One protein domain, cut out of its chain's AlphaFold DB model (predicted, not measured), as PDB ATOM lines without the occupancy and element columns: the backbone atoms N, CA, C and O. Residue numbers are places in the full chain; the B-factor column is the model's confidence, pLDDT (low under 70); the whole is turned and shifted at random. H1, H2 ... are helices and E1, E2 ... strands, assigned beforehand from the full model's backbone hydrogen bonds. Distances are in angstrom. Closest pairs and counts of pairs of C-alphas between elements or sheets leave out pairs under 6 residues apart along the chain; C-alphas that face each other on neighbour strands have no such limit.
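AT A GLANCE: This is residues 4 to 74 of the 86 residues of an uncharacterized protein of Alphaproteobacteria bacterium RIFCSPHIGHO2_12_FULL_63_12 (UniProt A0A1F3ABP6). A long, twisted wall of three strands, E1, E3 and E4, has one face bare, and a small three-stranded sheet, E2, E6 and E5, stands off the other face with its strands running crosswise to the long ones. E2 is the edge of the small sheet next to the wall and E5 the edge far from it, while the short helix H1 packs at the end of the wall where E3 begins and the little helix H2 lies near E4. The printed part has 71 residues with two named helices and six named strands, in the order E1 E2 E3 E4 H1 E5 E6 H2, and its class is mixed, helices and strands. The large sheet has the order E1 E3 E4 and is mixed; the small one has the order E2 E6 E5 and is antiparallel. The whole is compact, with a radius of gyration of the C-alphas of 11.8 A and spans of 35 by 26 by 16 A.

HOW THE PARTS SIT: In the large sheet E3, residues 33 to 41, is the inner strand between E1, residues 4 to 10, and E4, residues 44 to 52. E1 and E3 are parallel at 20 degrees, with N 7 and O 36 at 3.0 A and N 38 and O 7 at 2.8 A, within hydrogen-bond range. E3 and E4 form a hairpin, antiparallel at 160 degrees, with N 37 and O 49 at 2.9 A. In the small sheet E6, residues 66 to 70, is the inner strand between E2, residues 18 to 20, and E5, residues 61 to 63. Its pairing is staggered: residues 66 to 68 pair with E5 and residues 68 to 70 with E2. E2 and E6 are antiparallel at 151 degrees, with N 19 and O 69 at 2.9 A. E5 and E6 form a hairpin, antiparallel at 162 degrees, with N 61 and O 68 at 2.8 A. Between the sheets, the closest C-alphas of E1 and E2 are those of Thr 9 and Trp 19, 6.0 A apart. E5 and E6 are apart from E1, E3 and E4. H1, residues 53 to 58, is on the large sheet at a height of 6.8 A, beside the strands and over none of them; its closest C-alphas to E3 are those of Ser 53 and Phe 34, 5.1 A apart. H1 only grazes the small sheet, with residues 55 to 58. H2, residues 71 to 74, only grazes both sheets; the C-alphas of Tyr 49 in E4 and Ala 74 are 6.2 A apart. H1 and H2 are apart. In H1 every O i to N i+4 pair is within hydrogen-bond range, and H2 is too short for such a pair.

IN THESE COORDINATES: E3 is 25.9 A long from first to last C-alpha, with C-alpha 33 at (27.620, -19.111, -3.290) and C-alpha 41 at (19.504, 5.427, -1.531). E4 measures 25.7 A and E1 19.9 A, E1 beginning with C-alpha 4 at (27.925, -14.789, 0.895). E6 measures 12.4 A, E2 7.0 A and E5 6.9 A. H1 is 8.7 A long and H2 4.8 A, ending with C-alpha 74 at (19.620, -7.581, -10.576).

THE WHOLE: The C-alphas farthest apart are those of Lys 27 and Asp 43, at 35.4 A. The printed part has no cut. The link from E2 to E3, residues 21 to 32, is long; the one from E1 to E2, 7 residues, is short, and the others are tight. The mean pLDDT of the printed part is 92.2, and one residue, Lys 14, is under 70.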
ATOM      1  N   ILE A   4      28.613 -16.015   1.293       96.19
ATOM      2  CA  ILE A   4      27.925 -14.789   0.895       96.19
ATOM      3  C   ILE A   4      28.982 -13.730   0.615       96.19
ATOM      4  O   ILE A   4      29.851 -13.481   1.449       96.19
ATOM      5  N   GLN A   5      28.904 -13.107  -0.556       96.50
ATOM      6  CA  GLN A   5      29.692 -11.928  -0.880       96.50
ATOM      7  C   GLN A   5      28.784 -10.708  -0.944       96.50
ATOM      8  O   GLN A   5      27.831 -10.676  -1.717       96.50
ATOM      9  N   VAL A   6      29.108  -9.681  -0.168       97.31
ATOM     10  CA  VAL A   6      28.349  -8.429  -0.158       97.31
ATOM     11  C   VAL A   6      29.069  -7.390  -1.012       97.31
ATOM     12  O   VAL A   6      30.295  -7.259  -0.953       97.31
ATOM     13  N   LYS A   7      28.316  -6.669  -1.841       96.62
ATOM     14  CA  LYS A   7      28.820  -5.563  -2.660       96.62
ATOM     15  C   LYS A   7      27.857  -4.394  -2.556       96.62
ATOM     16  O   LYS A   7      26.672  -4.544  -2.828       96.62
ATOM     17  N   THR A   8      28.390  -3.226  -2.230       95.56
ATOM     18  CA  THR A   8      27.598  -2.008  -2.041       95.56
ATOM     19  C   THR A   8      27.945  -0.987  -3.114       95.56
ATOM     20  O   THR A   8      29.099  -0.882  -3.533       95.56
ATOM     21  N   THR A   9      26.939  -0.260  -3.584       94.00
ATOM     22  CA  THR A   9      27.083   0.915  -4.446       94.00
ATOM     23  C   THR A   9      26.055   1.954  -4.017       94.00
ATOM     24  O   THR A   9      25.119   1.627  -3.291       94.00
ATOM     25  N   ASP A  10      26.220   3.188  -4.468       90.00
ATOM     26  CA  ASP A  10      25.326   4.293  -4.138       90.00
ATOM     27  C   ASP A  10      24.651   4.816  -5.409       90.00
ATOM     28  O   ASP A  10      25.308   4.984  -6.441       90.00
ATOM     29  N   GLN A  11      23.339   5.056  -5.346       77.88
ATOM     30  CA  GLN A  11      22.554   5.557  -6.474       77.88
ATOM     31  C   GLN A  11      22.987   6.964  -6.930       77.88
ATOM     32  O   GLN A  11      22.814   7.319  -8.099       77.88
ATOM     33  N   SER A  12      23.598   7.757  -6.045       77.88
ATOM     34  CA  SER A  12      24.157   9.079  -6.359       77.88
ATOM     35  C   SER A  12      25.365   9.015  -7.302       77.88
ATOM     36  O   SER A  12      25.679  10.005  -7.974       77.88
ATOM     37  N   LEU A  13      26.015   7.851  -7.438       77.38
ATOM     38  CA  LEU A  13      27.109   7.640  -8.385       77.38
ATOM     39  C   LEU A  13      26.564   7.535  -9.815       77.38
ATOM     40  O   LEU A  13      26.449   6.450 -10.382       77.38
ATOM     41  N   LYS A  14      26.308   8.688 -10.447       67.12
ATOM     42  CA  LYS A  14      25.760   8.808 -11.818       67.12
ATOM     43  C   LYS A  14      26.506   7.988 -12.881       67.12
ATOM     44  O   LYS A  14      25.927   7.634 -13.906       67.12
ATOM     45  N   ILE A  15      27.787   7.694 -12.648       71.50
ATOM     46  CA  ILE A  15      28.657   6.952 -13.569       71.50
ATOM     47  C   ILE A  15      28.401   5.436 -13.499       71.50
ATOM     48  O   ILE A  15      28.594   4.746 -14.497       71.50
ATOM     49  N   ARG A  16      27.943   4.893 -12.361       71.12
ATOM     50  CA  ARG A  16      27.813   3.441 -12.162       71.12
ATOM     51  C   ARG A  16      26.359   3.012 -12.061       71.12
ATOM     52  O   ARG A  16      25.649   3.355 -11.128       71.12
ATOM     53  N   ARG A  17      25.937   2.164 -13.000       84.44
ATOM     54  CA  ARG A  17      24.585   1.575 -13.042       84.44
ATOM     55  C   ARG A  17      24.538   0.166 -12.431       84.44
ATOM     56  O   ARG A  17      23.725  -0.663 -12.845       84.44
ATOM     57  N   GLY A  18      25.448  -0.135 -11.508       91.56
ATOM     58  CA  GLY A  18      25.656  -1.471 -10.955       91.56
ATOM     59  C   GLY A  18      26.840  -1.533  -9.993       91.56
ATOM     60  O   GLY A  18      27.285  -0.510  -9.470       91.56
ATOM     61  N   TRP A  19      27.359  -2.740  -9.780       95.56
ATOM     62  CA  TRP A  19      28.440  -3.016  -8.838       95.56
ATOM     63  C   TRP A  19      29.676  -3.536  -9.553       95.56
ATOM     64  O   TRP A  19      29.580  -4.420 -10.403       95.56
ATOM     65  N   LEU A  20      30.846  -3.049  -9.137       94.00
ATOM     66  CA  LEU A  20      32.103  -3.687  -9.506       94.00
ATOM     67  C   LEU A  20      32.214  -5.040  -8.809       94.00
ATOM     68  O   LEU A  20      32.049  -5.160  -7.589       94.00
ATOM     69  N   ILE A  21      32.556  -6.051  -9.593       93.75
ATOM     70  CA  ILE A  21      32.792  -7.405  -9.110       93.75
ATOM     71  C   ILE A  21      34.273  -7.761  -9.246       93.75
ATOM     72  O   ILE A  21      35.071  -7.043  -9.848       93.75
ATOM     73  N   GLY A  22      34.687  -8.846  -8.594       91.75
ATOM     74  CA  GLY A  22      36.068  -9.311  -8.699       91.75
ATOM     75  C   GLY A  22      36.350  -9.898 -10.083       91.75
ATOM     76  O   GLY A  22      35.485 -10.540 -10.668       91.75
ATOM     77  N   LYS A  23      37.594  -9.784 -10.564       89.50
ATOM     78  CA  LYS A  23      38.044 -10.378 -11.845       89.50
ATOM     79  C   LYS A  23      37.810 -11.887 -11.955       89.50
ATOM     80  O   LYS A  23      37.765 -12.430 -13.046       89.50
ATOM     81  N   ARG A  24      37.695 -12.578 -10.819       89.56
ATOM     82  CA  ARG A  24      37.452 -14.026 -10.750       89.56
ATOM     83  C   ARG A  24      35.976 -14.382 -10.562       89.56
ATOM     84  O   ARG A  24      35.685 -15.557 -10.371       89.56
ATOM     85  N   ALA A  25      35.059 -13.413 -10.596       89.62
ATOM     86  CA  ALA A  25      33.631 -13.663 -10.388       89.62
ATOM     87  C   ALA A  25      33.070 -14.675 -11.401       89.62
ATOM     88  O   ALA A  25      32.310 -15.549 -11.005       89.62
ATOM     89  N   GLU A  26      33.546 -14.642 -12.650       87.94
ATOM     90  CA  GLU A  26      33.191 -15.617 -13.694       87.94
ATOM     91  C   GLU A  26      33.558 -17.070 -13.322       87.94
ATOM     92  O   GLU A  26      32.892 -18.010 -13.737       87.94
ATOM     93  N   LYS A  27      34.614 -17.259 -12.513       89.06
ATOM     94  CA  LYS A  27      35.142 -18.577 -12.105       89.06
ATOM     95  C   LYS A  27      34.709 -18.975 -10.697       89.06
ATOM     96  O   LYS A  27      34.918 -20.110 -10.284       89.06
ATOM     97  N   THR A  28      34.138 -18.042  -9.941       88.94
ATOM     98  CA  THR A  28      33.735 -18.255  -8.547       88.94
ATOM     99  C   THR A  28      32.251 -18.590  -8.527       88.94
ATOM    100  O   THR A  28      31.422 -17.768  -8.148       88.94
ATOM    101  N   VAL A  29      31.913 -19.794  -8.996       94.19
ATOM    102  CA  VAL A  29      30.530 -20.273  -9.106       94.19
ATOM    103  C   VAL A  29      30.328 -21.516  -8.245       94.19
ATOM    104  O   VAL A  29      31.074 -22.482  -8.353       94.19
ATOM    105  N   SER A  30      29.299 -21.501  -7.399       94.56
ATOM    106  CA  SER A  30      28.854 -22.659  -6.619       94.56
ATOM    107  C   SER A  30      27.347 -22.562  -6.353       94.56
ATOM    108  O   SER A  30      26.853 -21.451  -6.153       94.56
ATOM    109  N   PRO A  31      26.605 -23.686  -6.271       93.31
ATOM    110  CA  PRO A  31      25.205 -23.688  -5.832       93.31
ATOM    111  C   PRO A  31      24.980 -23.054  -4.449       93.31
ATOM    112  O   PRO A  31      23.881 -22.599  -4.149       93.31
ATOM    113  N   SER A  32      26.015 -23.017  -3.602       94.31
ATOM    114  CA  SER A  32      25.966 -22.440  -2.254       94.31
ATOM    115  C   SER A  32      26.616 -21.054  -2.144       94.31
ATOM    116  O   SER A  32      26.778 -20.558  -1.025       94.31
ATOM    117  N   HIS A  33      27.006 -20.437  -3.266       95.81
ATOM    118  CA  HIS A  33      27.620 -19.111  -3.290       95.81
ATOM    119  C   HIS A  33      26.644 -18.055  -3.819       95.81
ATOM    120  O   HIS A  33      26.079 -18.189  -4.904       95.81
ATOM    121  N   PHE A  34      26.463 -16.987  -3.045       97.50
ATOM    122  CA  PHE A  34      25.513 -15.921  -3.343       97.50
ATOM    123  C   PHE A  34      26.166 -14.550  -3.220       97.50
ATOM    124  O   PHE A  34      27.071 -14.335  -2.409       97.50
ATOM    125  N   TYR A  35      25.658 -13.619  -4.015       97.75
ATOM    126  CA  TYR A  35      25.938 -12.202  -3.905       97.75
ATOM    127  C   TYR A  35      24.749 -11.513  -3.243       97.75
ATOM    128  O   TYR A  35      23.605 -11.751  -3.625       97.75
ATOM    129  N   VAL A  36      25.029 -10.637  -2.283       98.19
ATOM    130  CA  VAL A  36      24.073  -9.641  -1.798       98.19
ATOM    131  C   VAL A  36      24.547  -8.292  -2.313       98.19
ATOM    132  O   VAL A  36      25.540  -7.735  -1.836       98.19
ATOM    133  N   PHE A  37      23.872  -7.801  -3.344       98.06
ATOM    134  CA  PHE A  37      24.111  -6.475  -3.884       98.06
ATOM    135  C   PHE A  37      23.230  -5.469  -3.152       98.06
ATOM    136  O   PHE A  37      22.030  -5.685  -3.015       98.06
ATOM    137  N   VAL A  38      23.834  -4.385  -2.680       97.62
ATOM    138  CA  VAL A  38      23.160  -3.334  -1.914       97.62
ATOM    139  C   VAL A  38      23.260  -2.027  -2.685       97.62
ATOM    140  O   VAL A  38      24.371  -1.588  -3.005       97.62
ATOM    141  N   MET A  39      22.119  -1.419  -3.003       95.56
ATOM    142  CA  MET A  39      22.059  -0.063  -3.546       95.56
ATOM    143  C   MET A  39      21.644   0.896  -2.438       95.56
ATOM    144  O   MET A  39      20.523   0.826  -1.942       95.56
ATOM    145  N   LEU A  40      22.567   1.768  -2.042       94.62
ATOM    146  CA  LEU A  40      22.285   2.840  -1.100       94.62
ATOM    147  C   LEU A  40      21.466   3.930  -1.792       94.62
ATOM    148  O   LEU A  40      21.767   4.311  -2.927       94.62
ATOM    149  N   ASN A  41      20.471   4.436  -1.068       90.88
ATOM    150  CA  ASN A  41      19.504   5.427  -1.531       90.88
ATOM    151  C   ASN A  41      19.557   6.683  -0.633       90.88
ATOM    152  O   ASN A  41      18.525   7.206  -0.212       90.88
ATOM    153  N   GLY A  42      20.768   7.140  -0.281       88.19
ATOM    154  CA  GLY A  42      20.970   8.215   0.697       88.19
ATOM    155  C   GLY A  42      20.439   7.828   2.081       88.19
ATOM    156  O   GLY A  42      20.784   6.765   2.592       88.19
ATOM    157  N   ASP A  43      19.565   8.663   2.648       91.31
ATOM    158  CA  ASP A  43      18.927   8.423   3.954       91.31
ATOM    159  C   ASP A  43      17.725   7.461   3.887       91.31
ATOM    160  O   ASP A  43      17.128   7.123   4.909       91.31
ATOM    161  N   SER A  44      17.335   7.025   2.685       92.31
ATOM    162  CA  SER A  44      16.248   6.059   2.499       92.31
ATOM    163  C   SER A  44      16.731   4.619   2.661       92.31
ATOM    164  O   SER A  44      17.923   4.317   2.583       92.31
ATOM    165  N   GLN A  45      15.780   3.698   2.839       94.12
ATOM    166  CA  GLN A  45      16.089   2.277   2.939       94.12
ATOM    167  C   GLN A  45      16.837   1.782   1.680       94.12
ATOM    168  O   GLN A  45      16.418   2.102   0.561       94.12
ATOM    169  N   PRO A  46      17.941   1.020   1.836       96.00
ATOM    170  CA  PRO A  46      18.659   0.453   0.703       96.00
ATOM    171  C   PRO A  46      17.837  -0.601  -0.039       96.00
ATOM    172  O   PRO A  46      17.069  -1.340   0.579       96.00
ATOM    173  N   ASP A  47      18.087  -0.734  -1.340       96.44
ATOM    174  CA  ASP A  47      17.595  -1.870  -2.118       96.44
ATOM    175  C   ASP A  47      18.564  -3.050  -1.984       96.44
ATOM    176  O   ASP A  47      19.779  -2.889  -2.161       96.44
ATOM    177  N   TYR A  48      18.030  -4.247  -1.743       98.12
ATOM    178  CA  TYR A  48      18.810  -5.478  -1.632       98.12
ATOM    179  C   TYR A  48      18.491  -6.434  -2.781       98.12
ATOM    180  O   TYR A  48      17.327  -6.672  -3.102       98.12
ATOM    181  N   TYR A  49      19.526  -7.031  -3.373       98.31
ATOM    182  CA  TYR A  49      19.389  -8.022  -4.442       98.31
ATOM    183  C   TYR A  49      20.196  -9.273  -4.121       98.31
ATOM    184  O   TYR A  49      21.415  -9.211  -3.934       98.31
ATOM    185  N   ILE A  50      19.509 -10.411  -4.058       98.19
ATOM    186  CA  ILE A  50      20.062 -11.680  -3.586       98.19
ATOM    187  C   ILE A  50      20.246 -12.567  -4.810       98.19
ATOM    188  O   ILE A  50      19.294 -13.154  -5.316       98.19
ATOM    189  N   VAL A  51      21.474 -12.640  -5.316       97.94
ATOM    190  CA  VAL A  51      21.761 -13.202  -6.641       97.94
ATOM    191  C   VAL A  51      22.652 -14.441  -6.519       97.94
ATOM    192  O   VAL A  51      23.730 -14.361  -5.922       97.94
ATOM    193  N   PRO A  52      22.276 -15.592  -7.104       97.44
ATOM    194  CA  PRO A  52      23.154 -16.756  -7.181       97.44
ATOM    195  C   PRO A  52      24.437 -16.438  -7.953       97.44
ATOM    196  O   PRO A  52      24.394 -15.801  -9.008       97.44
ATOM    197  N   SER A  53      25.585 -16.948  -7.500       97.19
ATOM    198  CA  SER A  53      26.869 -16.672  -8.157       97.19
ATOM    199  C   SER A  53      26.910 -17.105  -9.624       97.19
ATOM    200  O   SER A  53      27.591 -16.475 -10.425       97.19
ATOM    201  N   LYS A  54      26.174 -18.168  -9.983       96.81
ATOM    202  CA  LYS A  54      26.041 -18.628 -11.375       96.81
ATOM    203  C   LYS A  54      25.446 -17.531 -12.256       96.81
ATOM    204  O   LYS A  54      26.011 -17.202 -13.287       96.81
ATOM    205  N   HIS A  55      24.356 -16.916 -11.802       97.31
ATOM    206  CA  HIS A  55      23.706 -15.847 -12.551       97.31
ATOM    207  C   HIS A  55      24.605 -14.607 -12.660       97.31
ATOM    208  O   HIS A  55      24.654 -13.971 -13.709       97.31
ATOM    209  N   VAL A  56      25.365 -14.291 -11.604       96.81
ATOM    210  CA  VAL A  56      26.365 -13.213 -11.661       96.81
ATOM    211  C   VAL A  56      27.423 -13.497 -12.727       96.81
ATOM    212  O   VAL A  56      27.706 -12.607 -13.523       96.81
ATOM    213  N   ALA A  57      27.967 -14.717 -12.775       95.94
ATOM    214  CA  ALA A  57      28.966 -15.124 -13.764       95.94
ATOM    215  C   ALA A  57      28.436 -15.075 -15.208       95.94
ATOM    216  O   ALA A  57      29.143 -14.615 -16.101       95.94
ATOM    217  N   ASP A  58      27.179 -15.469 -15.424       96.12
ATOM    218  CA  ASP A  58      26.549 -15.498 -16.750       96.12
ATOM    219  C   ASP A  58      26.210 -14.094 -17.295       96.12
ATOM    220  O   ASP A  58      25.932 -13.931 -18.485       96.12
ATOM    221  N   LYS A  59      26.187 -13.067 -16.432       95.94
ATOM    222  CA  LYS A  59      25.719 -11.708 -16.761       95.94
ATOM    223  C   LYS A  59      26.746 -10.614 -16.460       95.94
ATOM    224  O   LYS A  59      26.382  -9.451 -16.262       95.94
ATOM    225  N   ILE A  60      28.028 -10.973 -16.430       93.56
ATOM    226  CA  ILE A  60      29.119 -10.007 -16.277       93.56
ATOM    227  C   ILE A  60      29.144  -9.054 -17.476       93.56
ATOM    228  O   ILE A  60      28.945  -9.442 -18.625       93.56
ATOM    229  N   SER A  61      29.401  -7.783 -17.191       91.06
ATOM    230  CA  SER A  61      29.572  -6.709 -18.167       91.06
ATOM    231  C   SER A  61      30.805  -5.866 -17.821       91.06
ATOM    232  O   SER A  61      31.526  -6.183 -16.877       91.06
ATOM    233  N   GLY A  62      31.057  -4.785 -18.561       87.75
ATOM    234  CA  GLY A  62      32.216  -3.917 -18.328       87.75
ATOM    235  C   GLY A  62      33.516  -4.476 -18.914       87.75
ATOM    236  O   GLY A  62      33.531  -5.501 -19.594       87.75
ATOM    237  N   ALA A  63      34.621  -3.764 -18.692       86.69
ATOM    238  CA  ALA A  63      35.936  -4.187 -19.169       86.69
ATOM    239  C   ALA A  63      36.503  -5.312 -18.289       86.69
ATOM    240  O   ALA A  63      36.254  -5.344 -17.089       86.69
ATOM    241  N   ALA A  64      37.367  -6.177 -18.829       86.12
ATOM    242  CA  ALA A  64      38.006  -7.249 -18.047       86.12
ATOM    243  C   ALA A  64      38.797  -6.734 -16.821       86.12
ATOM    244  O   ALA A  64      38.956  -7.433 -15.817       86.12
ATOM    245  N   SER A  65      39.298  -5.495 -16.880       89.25
ATOM    246  CA  SER A  65      39.968  -4.825 -15.760       89.25
ATOM    247  C   SER A  65      39.001  -4.343 -14.674       89.25
ATOM    248  O   SER A  65      39.400  -4.283 -13.509       89.25
ATOM    249  N   MET A  66      37.756  -4.034 -15.042       88.81
ATOM    250  CA  MET A  66      36.689  -3.506 -14.190       88.81
ATOM    251  C   MET A  66      35.358  -4.187 -14.543       88.81
ATOM    252  O   MET A  66      34.489  -3.562 -15.154       88.81
ATOM    253  N   PRO A  67      35.206  -5.481 -14.215       93.44
ATOM    254  CA  PRO A  67      33.971  -6.189 -14.493       93.44
ATOM    255  C   PRO A  67      32.852  -5.672 -13.589       93.44
ATOM    256  O   PRO A  67      33.059  -5.348 -12.413       93.44
ATOM    257  N   GLU A  68      31.651  -5.633 -14.145       94.12
ATOM    258  CA  GLU A  68      30.466  -5.043 -13.541       94.12
ATOM    259  C   GLU A  68      29.264  -5.978 -13.626       94.12
ATOM    260  O   GLU A  68      29.013  -6.615 -14.652       94.12
ATOM    261  N   PHE A  69      28.463  -5.984 -12.563       95.94
ATOM    262  CA  PHE A  69      27.130  -6.574 -12.547       95.94
ATOM    263  C   PHE A  69      26.085  -5.455 -12.504       95.94
ATOM    264  O   PHE A  69      26.091  -4.620 -11.596       95.94
ATOM    265  N   ARG A  70      25.211  -5.385 -13.516       94.69
ATOM    266  CA  ARG A  70      24.297  -4.247 -13.711       94.69
ATOM    267  C   ARG A  70      23.018  -4.387 -12.892       94.69
ATOM    268  O   ARG A  70      22.398  -5.445 -12.879       94.69
ATOM    269  N   LYS A  71      22.541  -3.267 -12.344       93.94
ATOM    270  CA  LYS A  71      21.287  -3.188 -11.579       93.94
ATOM    271  C   LYS A  71      20.078  -3.706 -12.355       93.94
ATOM    272  O   LYS A  71      19.293  -4.460 -11.809       93.94
ATOM    273  N   ILE A  72      19.965  -3.359 -13.639       93.94
ATOM    274  CA  ILE A  72      18.833  -3.788 -14.479       93.94
ATOM    275  C   ILE A  72      18.688  -5.316 -14.551       93.94
ATOM    276  O   ILE A  72      17.580  -5.814 -14.668       93.94
ATOM    277  N   VAL A  73      19.803  -6.045 -14.455       95.38
ATOM    278  CA  VAL A  73      19.807  -7.513 -14.403       95.38
ATOM    279  C   VAL A  73      19.460  -7.995 -12.994       95.38
ATOM    280  O   VAL A  73      18.771  -8.990 -12.830       95.38
ATOM    281  N   ALA A  74      19.901  -7.266 -11.969       96.44
ATOM    282  CA  ALA A  74      19.620  -7.581 -10.576       96.44
ATOM    283  C   ALA A  74      18.143  -7.400 -10.177       96.44
ATOM    284  O   ALA A  74      17.740  -8.002  -9.191       96.44
TER     285      ALA A  74